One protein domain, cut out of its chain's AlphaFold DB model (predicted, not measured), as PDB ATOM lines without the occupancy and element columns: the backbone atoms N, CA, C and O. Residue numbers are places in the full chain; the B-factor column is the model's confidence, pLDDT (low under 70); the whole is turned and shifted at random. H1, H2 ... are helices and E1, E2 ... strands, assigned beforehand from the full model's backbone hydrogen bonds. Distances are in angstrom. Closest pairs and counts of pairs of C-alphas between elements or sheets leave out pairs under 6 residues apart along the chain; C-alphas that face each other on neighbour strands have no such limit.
ATOM      1  N   ASP A  27     219.350 193.881 310.295       68.44
ATOM      2  CA  ASP A  27     219.649 195.277 310.539       68.44
ATOM      3  C   ASP A  27     219.578 195.469 312.055       68.44
ATOM      4  O   ASP A  27     218.499 195.467 312.658       68.44
ATOM      5  N   PHE A  28     220.753 195.505 312.677       67.94
ATOM      6  CA  PHE A  28     220.891 195.545 314.120       67.94
ATOM      7  C   PHE A  28     220.351 196.867 314.677       67.94
ATOM      8  O   PHE A  28     219.898 196.907 315.819       67.94
ATOM      9  N   HIS A  29     220.274 197.912 313.839       66.62
ATOM     10  CA  HIS A  29     219.637 199.177 314.191       66.62
ATOM     11  C   HIS A  29     218.130 199.033 314.427       66.62
ATOM     12  O   HIS A  29     217.563 199.770 315.233       66.62
ATOM     13  N   LYS A  30     217.493 198.051 313.774       73.06
ATOM     14  CA  LYS A  30     216.041 197.813 313.825       73.06
ATOM     15  C   LYS A  30     215.635 196.620 314.688       73.06
ATOM     16  O   LYS A  30     214.455 196.462 314.975       73.06
ATOM     17  N   ASN A  31     216.585 195.768 315.076       79.19
ATOM     18  CA  ASN A  31     216.303 194.484 315.731       79.19
ATOM     19  C   ASN A  31     217.138 194.243 316.998       79.19
ATOM     20  O   ASN A  31     217.310 193.090 317.403       79.19
ATOM     21  N   HIS A  32     217.684 195.293 317.620       86.88
ATOM     22  CA  HIS A  32     218.368 195.137 318.903       86.88
ATOM     23  C   HIS A  32     217.385 194.540 319.937       86.88
ATOM     24  O   HIS A  32     216.275 195.058 320.061       86.88
ATOM     25  N   PRO A  33     217.747 193.492 320.703       88.62
ATOM     26  CA  PRO A  33     216.838 192.840 321.660       88.62
ATOM     27  C   PRO A  33     216.229 193.785 322.703       88.62
ATOM     28  O   PRO A  33     215.112 193.583 323.162       88.62
ATOM     29  N   GLU A  34     216.979 194.822 323.069       90.69
ATOM     30  CA  GLU A  34     216.556 195.873 324.004       90.69
ATOM     31  C   GLU A  34     215.857 197.081 323.345       90.69
ATOM     32  O   GLU A  34     215.551 198.045 324.048       90.69
ATOM     33  N   LEU A  35     215.636 197.087 322.024       91.81
ATOM     34  CA  LEU A  35     214.988 198.196 321.309       91.81
ATOM     35  C   LEU A  35     213.505 198.291 321.695       91.81
ATOM     36  O   LEU A  35     212.790 197.288 321.668       91.81
ATOM     37  N   ARG A  36     213.018 199.491 322.024       94.69
ATOM     38  CA  ARG A  36     211.585 199.735 322.257       94.69
ATOM     39  C   ARG A  36     210.922 200.299 321.004       94.69
ATOM     40  O   ARG A  36     211.586 200.742 320.069       94.69
ATOM     41  N   ALA A  37     209.589 200.288 320.996       92.75
ATOM     42  CA  ALA A  37     208.819 200.928 319.936       92.75
ATOM     43  C   ALA A  37     209.246 202.397 319.783       92.75
ATOM     44  O   ALA A  37     209.411 203.100 320.779       92.75
ATOM     45  N   GLU A  38     209.411 202.827 318.533       93.31
ATOM     46  CA  GLU A  38     209.825 204.182 318.147       93.31
ATOM     47  C   GLU A  38     211.241 204.615 318.538       93.31
ATOM     48  O   GLU A  38     211.618 205.755 318.287       93.31
ATOM     49  N   GLU A  39     212.081 203.700 319.015       94.12
ATOM     50  CA  GLU A  39     213.504 203.964 319.202       94.12
ATOM     51  C   GLU A  39     214.349 203.550 317.985       94.12
ATOM     52  O   GLU A  39     213.973 202.680 317.196       94.12
ATOM     53  N   ILE A  40     215.528 204.159 317.876       93.19
ATOM     54  CA  ILE A  40     216.617 203.798 316.965       93.19
ATOM     55  C   ILE A  40     217.862 203.511 317.789       93.19
ATOM     56  O   ILE A  40     218.238 204.302 318.654       93.19
ATOM     57  N   PHE A  41     218.523 202.391 317.504       92.31
ATOM     58  CA  PHE A  41     219.837 202.093 318.063       92.31
ATOM     59  C   PHE A  41     220.915 202.907 317.337       92.31
ATOM     60  O   PHE A  41     221.122 202.738 316.135       92.31
ATOM     61  N   ILE A  42     221.621 203.767 318.071       91.25
ATOM     62  CA  ILE A  42     222.635 204.674 317.506       91.25
ATOM     63  C   ILE A  42     224.075 204.187 317.716       91.25
ATOM     64  O   ILE A  42     225.005 204.773 317.168       91.25
ATOM     65  N   GLY A  43     224.277 203.114 318.485       89.62
ATOM     66  CA  GLY A  43     225.590 202.505 318.693       89.62
ATOM     67  C   GLY A  43     225.839 202.048 320.126       89.62
ATOM     68  O   GLY A  43     225.019 202.251 321.021       89.62
ATOM     69  N   ASN A  44     226.998 201.425 320.329       89.56
ATOM     70  CA  ASN A  44     227.503 201.058 321.647       89.56
ATOM     71  C   ASN A  44     228.489 202.130 322.122       89.56
ATOM     72  O   ASN A  44     229.419 202.460 321.390       89.56
ATOM     73  N   PHE A  45     228.304 202.624 323.341       90.12
ATOM     74  CA  PHE A  45     229.089 203.709 323.930       90.12
ATOM     75  C   PHE A  45     229.487 203.358 325.362       90.12
ATOM     76  O   PHE A  45     228.785 202.619 326.050       90.12
ATOM     77  N   THR A  46     230.595 203.900 325.846       89.38
ATOM     78  CA  THR A  46     230.937 203.864 327.274       89.38
ATOM     79  C   THR A  46     229.988 204.758 328.074       89.38
ATOM     80  O   THR A  46     229.456 205.738 327.554       89.38
ATOM     81  N   ALA A  47     229.817 204.491 329.372       88.56
ATOM     82  CA  ALA A  47     228.968 205.323 330.237       88.56
ATOM     83  C   ALA A  47     229.357 206.817 330.213       88.56
ATOM     84  O   ALA A  47     228.493 207.689 330.308       88.56
ATOM     85  N   ARG A  48     230.655 207.117 330.049       89.75
ATOM     86  CA  ARG A  48     231.150 208.489 329.891       89.75
ATOM     87  C   ARG A  48     230.629 209.126 328.604       89.75
ATOM     88  O   ARG A  48     230.064 210.213 328.665       89.75
ATOM     89  N   GLU A  49     230.794 208.452 327.470       91.31
ATOM     90  CA  GLU A  49     230.339 208.948 326.164       91.31
ATOM     91  C   GLU A  49     228.819 209.153 326.140       91.31
ATOM     92  O   GLU A  49     228.349 210.151 325.602       91.31
ATOM     93  N   VAL A  50     228.039 208.285 326.801       91.50
ATOM     94  CA  VAL A  50     226.582 208.480 326.944       91.50
ATOM     95  C   VAL A  50     226.249 209.825 327.598       91.50
ATOM     96  O   VAL A  50     225.291 210.484 327.186       91.50
ATOM     97  N   GLY A  51     227.040 210.261 328.583       90.56
ATOM     98  CA  GLY A  51     226.880 211.563 329.239       90.56
ATOM     99  C   GLY A  51     227.139 212.759 328.317       90.56
ATOM    100  O   GLY A  51     226.597 213.839 328.548       90.56
ATOM    101  N   GLU A  52     227.919 212.568 327.254       93.81
ATOM    102  CA  GLU A  52     228.270 213.606 326.280       93.81
ATOM    103  C   GLU A  52     227.235 213.704 325.136       93.81
ATOM    104  O   GLU A  52     227.116 214.747 324.485       93.81
ATOM    105  N   ILE A  53     226.423 212.659 324.925       93.31
ATOM    106  CA  ILE A  53     225.353 212.640 323.917       93.31
ATOM    107  C   ILE A  53     224.232 213.615 324.302       93.31
ATOM    108  O   ILE A  53     223.613 213.521 325.365       93.31
ATOM    109  N   ARG A  54     223.907 214.537 323.388       94.00
ATOM    110  CA  ARG A  54     222.942 215.624 323.633       94.00
ATOM    111  C   ARG A  54     221.480 215.282 323.351       94.00
ATOM    112  O   ARG A  54     220.619 216.081 323.704       94.00
ATOM    113  N   TRP A  55     221.196 214.110 322.784       95.81
ATOM    114  CA  TRP A  55     219.823 213.630 322.616       95.81
ATOM    115  C   TRP A  55     219.120 213.549 323.976       95.81
ATOM    116  O   TRP A  55     219.633 212.947 324.931       95.81
ATOM    117  N   LYS A  56     217.962 214.197 324.080       96.06
ATOM    118  CA  LYS A  56     217.133 214.275 325.290       96.06
ATOM    119  C   LYS A  56     216.438 212.952 325.559       96.06
ATOM    120  O   LYS A  56     216.295 212.563 326.712       96.06
ATOM    121  N   THR A  57     216.042 212.256 324.499       96.88
ATOM    122  CA  THR A  57     215.344 210.971 324.567       96.88
ATOM    123  C   THR A  57     216.292 209.775 324.624       96.88
ATOM    124  O   THR A  57     215.831 208.635 324.556       96.88
ATOM    125  N   LYS A  58     217.609 210.007 324.765       96.19
ATOM    126  CA  LYS A  58     218.581 208.915 324.838       96.19
ATOM    127  C   LYS A  58     218.276 207.980 326.004       96.19
ATOM    128  O   LYS A  58     218.032 208.417 327.130       96.19
ATOM    129  N   ARG A  59     218.391 206.686 325.744       96.62
ATOM    130  CA  ARG A  59     218.288 205.632 326.742       96.62
ATOM    131  C   ARG A  59     219.481 204.704 326.618       96.62
ATOM    132  O   ARG A  59     219.782 204.207 325.539       96.62
ATOM    133  N   MET A  60     220.129 204.459 327.747       94.81
ATOM    134  CA  MET A  60     221.179 203.458 327.872       94.81
ATOM    135  C   MET A  60     220.530 202.091 328.122       94.81
ATOM    136  O   MET A  60     219.637 201.983 328.967       94.81
ATOM    137  N   GLY A  61     220.919 201.075 327.357       92.81
ATOM    138  CA  GLY A  61     220.587 199.680 327.643       92.81
ATOM    139  C   GLY A  61     221.584 199.034 328.597       92.81
ATOM    140  O   GLY A  61     222.440 199.705 329.173       92.81
ATOM    141  N   GLU A  62     221.471 197.724 328.763       89.94
ATOM    142  CA  GLU A  62     222.225 196.973 329.765       89.94
ATOM    143  C   GLU A  62     223.555 196.451 329.229       89.94
ATOM    144  O   GLU A  62     224.573 196.549 329.919       89.94
ATOM    145  N   LYS A  63     223.564 195.877 328.018       85.56
ATOM    146  CA  LYS A  63     224.735 195.142 327.534       85.56
ATOM    147  C   LYS A  63     224.967 195.337 326.046       85.56
ATOM    148  O   LYS A  63     224.120 194.995 325.230       85.56
ATOM    149  N   ALA A  64     226.156 195.816 325.679       88.25
ATOM    150  CA  ALA A  64     226.544 195.876 324.276       88.25
ATOM    151  C   ALA A  64     226.581 194.474 323.666       88.25
ATOM    152  O   ALA A  64     227.224 193.552 324.185       88.25
ATOM    153  N   LEU A  65     225.920 194.342 322.525       84.69
ATOM    154  CA  LEU A  65     225.895 193.134 321.719       84.69
ATOM    155  C   LEU A  65     226.588 193.400 320.377       84.69
ATOM    156  O   LEU A  65     226.628 194.533 319.886       84.69
ATOM    157  N   ASN A  66     227.159 192.351 319.789       81.62
ATOM    158  CA  ASN A  66     227.656 192.376 318.420       81.62
ATOM    159  C   ASN A  66     226.496 192.189 317.419       81.62
ATOM    160  O   ASN A  66     225.336 192.043 317.801       81.62
ATOM    161  N   ARG A  67     226.815 192.159 316.120       76.50
ATOM    162  CA  ARG A  67     225.822 191.994 315.040       76.50
ATOM    163  C   ARG A  67     225.054 190.670 315.097       76.50
ATOM    164  O   ARG A  67     223.941 190.598 314.588       76.50
ATOM    165  N   ASP A  68     225.625 189.662 315.745       76.94
ATOM    166  CA  ASP A  68     225.009 188.351 315.942       76.94
ATOM    167  C   ASP A  68     224.124 188.311 317.204       76.94
ATOM    168  O   ASP A  68     223.563 187.271 317.542       76.94
ATOM    169  N   GLY A  69     224.004 189.432 317.929       77.38
ATOM    170  CA  GLY A  69     223.306 189.504 319.214       77.38
ATOM    171  C   GLY A  69     224.092 188.884 320.373       77.38
ATOM    172  O   GLY A  69     223.540 188.681 321.453       77.38
ATOM    173  N   VAL A  70     225.376 188.577 320.174       83.38
ATOM    174  CA  VAL A  70     226.248 188.008 321.204       83.38
ATOM    175  C   VAL A  70     226.841 189.136 322.044       83.38
ATOM    176  O   VAL A  70     227.360 190.106 321.487       83.38
ATOM    177  N   PRO A  71     226.818 189.029 323.382       83.19
ATOM    178  CA  PRO A  71     227.379 190.072 324.218       83.19
ATOM    179  C   PRO A  71     228.880 190.281 324.030       83.19
ATOM    180  O   PRO A  71     229.654 189.324 324.013       83.19
ATOM    181  N   ILE A  72     229.302 191.544 323.975       82.69
ATOM    182  CA  ILE A  72     230.708 191.912 323.821       82.69
ATOM    183  C   ILE A  72     231.344 192.033 325.210       82.69
ATOM    184  O   ILE A  72     231.225 193.052 325.882       82.69
ATOM    185  N   SER A  73     232.028 190.979 325.655       68.88
ATOM    186  CA  SER A  73     232.690 190.929 326.969       68.88
ATOM    187  C   SER A  73     234.014 191.700 327.040       68.88
ATOM    188  O   SER A  73     234.513 191.948 328.132       68.88
ATOM    189  N   ASN A  74     234.588 192.080 325.894       65.31
ATOM    190  CA  ASN A  74     235.968 192.576 325.802       65.31
ATOM    191  C   ASN A  74     236.079 194.098 325.599       65.31
ATOM    192  O   ASN A  74     237.131 194.577 325.186       65.31
ATOM    193  N   LEU A  75     235.038 194.883 325.901       61.34
ATOM    194  CA  LEU A  75     235.069 196.353 325.763       61.34
ATOM    195  C   LEU A  75     235.857 197.070 326.885       61.34
ATOM    196  O   LEU A  75     235.700 198.269 327.098       61.34
ATOM    197  N   GLY A  76     236.730 196.352 327.597       57.84
ATOM    198  CA  GLY A  76     237.513 196.881 328.713       57.84
ATOM    199  C   GLY A  76     236.679 197.180 329.965       57.84
ATOM    200  O   GLY A  76     235.488 196.886 330.035       57.84
ATOM    201  N   TRP A  77     237.329 197.780 330.968       48.91
ATOM    202  CA  TRP A  77     236.772 198.056 332.304       48.91
ATOM    203  C   TRP A  77     235.529 198.957 332.321       48.91
ATOM    204  O   TRP A  77     234.866 199.043 333.349       48.91
ATOM    205  N   GLN A  78     235.214 199.642 331.219       57.50
ATOM    206  CA  GLN A  78     234.095 200.584 331.171       57.50
ATOM    207  C   GLN A  78     232.810 199.992 330.596       57.50
ATOM    208  O   GLN A  78     231.761 200.588 330.819       57.50
ATOM    209  N   GLY A  79     232.876 198.831 329.927       66.12
ATOM    210  CA  GLY A  79     231.719 198.212 329.281       66.12
ATOM    211  C   GLY A  79     231.124 199.080 328.162       66.12
ATOM    212  O   GLY A  79     231.072 200.305 328.234       66.12
ATOM    213  N   GLY A  80     230.676 198.452 327.079       84.50
ATOM    214  CA  GLY A  80     229.825 199.145 326.116       84.50
ATOM    215  C   GLY A  80     228.372 199.023 326.535       84.50
ATOM    216  O   GLY A  80     227.924 197.929 326.887       84.50
ATOM    217  N   TYR A  81     227.637 200.117 326.411       90.25
ATOM    218  CA  TYR A  81     226.197 200.164 326.570       90.25
ATOM    219  C   TYR A  81     225.556 200.536 325.238       90.25
ATOM    220  O   TYR A  81     225.994 201.502 324.603       90.25
ATOM    221  N   PRO A  82     224.523 199.807 324.797       92.88
ATOM    222  CA  PRO A  82     223.787 200.199 323.617       92.88
ATOM    223  C   PRO A  82     222.978 201.457 323.937       92.88
ATOM    224  O   PRO A  82     222.371 201.561 325.005       92.88
ATOM    225  N   VAL A  83     222.984 202.425 323.026       94.25
ATOM    226  CA  VAL A  83     222.227 203.669 323.179       94.25
ATOM    227  C   VAL A  83     221.119 203.728 322.148       94.25
ATOM    228  O   VAL A  83     221.330 203.480 320.959       94.25
ATOM    229  N   PHE A  84     219.938 204.092 322.632       95.62
ATOM    230  CA  PHE A  84     218.713 204.220 321.861       95.62
ATOM    231  C   PHE A  84     218.206 205.658 321.923       95.62
ATOM    232  O   PHE A  84     218.345 206.297 322.962       95.62
ATOM    233  N   VAL A  85     217.622 206.170 320.840       96.06
ATOM    234  CA  VAL A  85     217.045 207.527 320.755       96.06
ATOM    235  C   VAL A  85     215.675 207.441 320.090       96.06
ATOM    236  O   VAL A  85     215.486 206.608 319.207       96.06
ATOM    237  N   GLN A  86     214.715 208.274 320.492       96.06
ATOM    238  CA  GLN A  86     213.404 208.317 319.839       96.06
ATOM    239  C   GLN A  86     213.529 208.823 318.399       96.06
ATOM    240  O   GLN A  86     214.146 209.861 318.150       96.06
ATOM    241  N   LYS A  87     212.872 208.135 317.457       94.69
ATOM    242  CA  LYS A  87     212.806 208.523 316.037       94.69
ATOM    243  C   LYS A  87     212.365 209.972 315.860       94.69
ATOM    244  O   LYS A  87     212.937 210.689 315.050       94.69
ATOM    245  N   SER A  88     211.375 210.410 316.640       95.19
ATOM    246  CA  SER A  88     210.828 211.765 316.555       95.19
ATOM    247  C   SER A  88     211.875 212.851 316.813       95.19
ATOM    248  O   SER A  88     211.867 213.862 316.121       95.19
ATOM    249  N   GLU A  89     212.802 212.633 317.752       95.12
ATOM    250  CA  GLU A  89     213.861 213.602 318.058       95.12
ATOM    251  C   GLU A  89     214.903 213.674 316.931       95.12
ATOM    252  O   GLU A  89     215.385 214.755 316.594       95.12
ATOM    253  N   LEU A  90     215.214 212.534 316.304       92.25
ATOM    254  CA  LEU A  90     216.103 212.488 315.141       92.25
ATOM    255  C   LEU A  90     215.485 213.228 313.948       92.25
ATOM    256  O   LEU A  90     216.139 214.079 313.345       92.25
ATOM    257  N   MET A  91     214.205 212.974 313.669       93.69
ATOM    258  CA  MET A  91     213.473 213.633 312.585       93.69
ATOM    259  C   MET A  91     213.346 215.147 312.802       93.69
ATOM    260  O   MET A  91     213.516 215.909 311.854       93.69
ATOM    261  N   GLU A  92     213.096 215.602 314.036       94.81
ATOM    262  CA  GLU A  92     213.070 217.034 314.383       94.81
ATOM    263  C   GLU A  92     214.428 217.705 314.124       94.81
ATOM    264  O   GLU A  92     214.489 218.846 313.665       94.81
ATOM    265  N   ALA A  93     215.524 216.978 314.349       92.50
ATOM    266  CA  ALA A  93     216.876 217.429 314.044       92.50
ATOM    267  C   ALA A  93     217.266 217.297 312.557       92.50
ATOM    268  O   ALA A  93     218.402 217.616 312.199       92.50
ATOM    269  N   GLY A  94     216.359 216.832 311.689       92.44
ATOM    270  CA  GLY A  94     216.620 216.621 310.262       92.44
ATOM    271  C   GLY A  94     217.511 215.411 309.961       92.44
ATOM    272  O   GLY A  94     218.104 215.342 308.886       92.44
TER     273      GLY A  94
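Overview. This is residues 27 to 94 of the 97 residues of an uncharacterized protein of Candidatus Moranbacteria bacterium RIFOXYB1_FULL_43_19 (UniProt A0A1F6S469). What does the model look like at first sight? Two antiparallel strands, E1 and E2, make a small ribbon in the middle, with H2 next to one end of it and H3 next to the other, while H1 lies beside E1. A long unnamed stretch, residues 53 to 80, pairs briefly along E2 with its residues 59 to 60 and then swings wide before it returns to E2. What are the counts and the size? The printed part has 68 residues, with three named helices and two named strands in the order H1 E1 H2 E2 H3; the class is mixed, helices and strands, with under half of the residues, 29, in named elements. The whole is compact, with a radius of gyration of the C-alphas of 11.9 A, and spans 35 by 25 by 16 A.

Along the chain. Where are the strands? E1 is residues 39 to 45, 16.3 A from first to last C-alpha, beginning at C-alpha 39 at (213.504, 203.964, 319.202). E2 is residues 81 to 86, 16.6 A long, ending at C-alpha 86 at (213.404, 208.317, 319.839). Where are the helices? H1 is residues 28 to 31, 5.0 A long, and H2 is residues 47 to 52, 9.2 A long. H3 is residues 87 to 92, 8.7 A long, ending at C-alpha 92 at (213.070, 217.034, 314.383).

Arrangement. How do the strands pair? E1 and E2 are antiparallel neighbours, at 151 degrees between their directions; N 40 and O 85 are within hydrogen-bond range at 2.8 A, as are N 81 and O 45 at 2.8 A. Residues 59 to 60 pair antiparallel with residues 83 to 84 of E2. Which helices come near the strands? The closest C-alphas of H1 and E1 are those of His 29 and Phe 41, 4.9 A apart; those of H2 and E2 are Ala 47 and Tyr 81, 6.9 A apart. The closest C-alphas of E1 and H3 are those of Glu 39 and Lys 87, 5.6 A apart. Do the helices meet? H1 and H2, H1 and H3, and H2 and H3 are apart, and so are H1 and E2. How do the helix backbones look? In H2 and H3 every O i to N i+4 pair is within hydrogen-bond range; H1 is too short for such a pair, and its one O i to N i+3 pair is not within range.

Size, cuts and confidence. How large is it? The two C-alphas farthest apart are those of Asn 74 and Glu 92, at 35.4 A. How is the chain linked? The printed part has no cut; the link from H2 to E2, 28 residues, is long, that from H1 to E1 is short, and those from E1 to H2 and from E2 to H3 are tight. Where is confidence low? The mean pLDDT of the printed part is 86.2, and residues 27 to 29 and 73 to 79 are under 70.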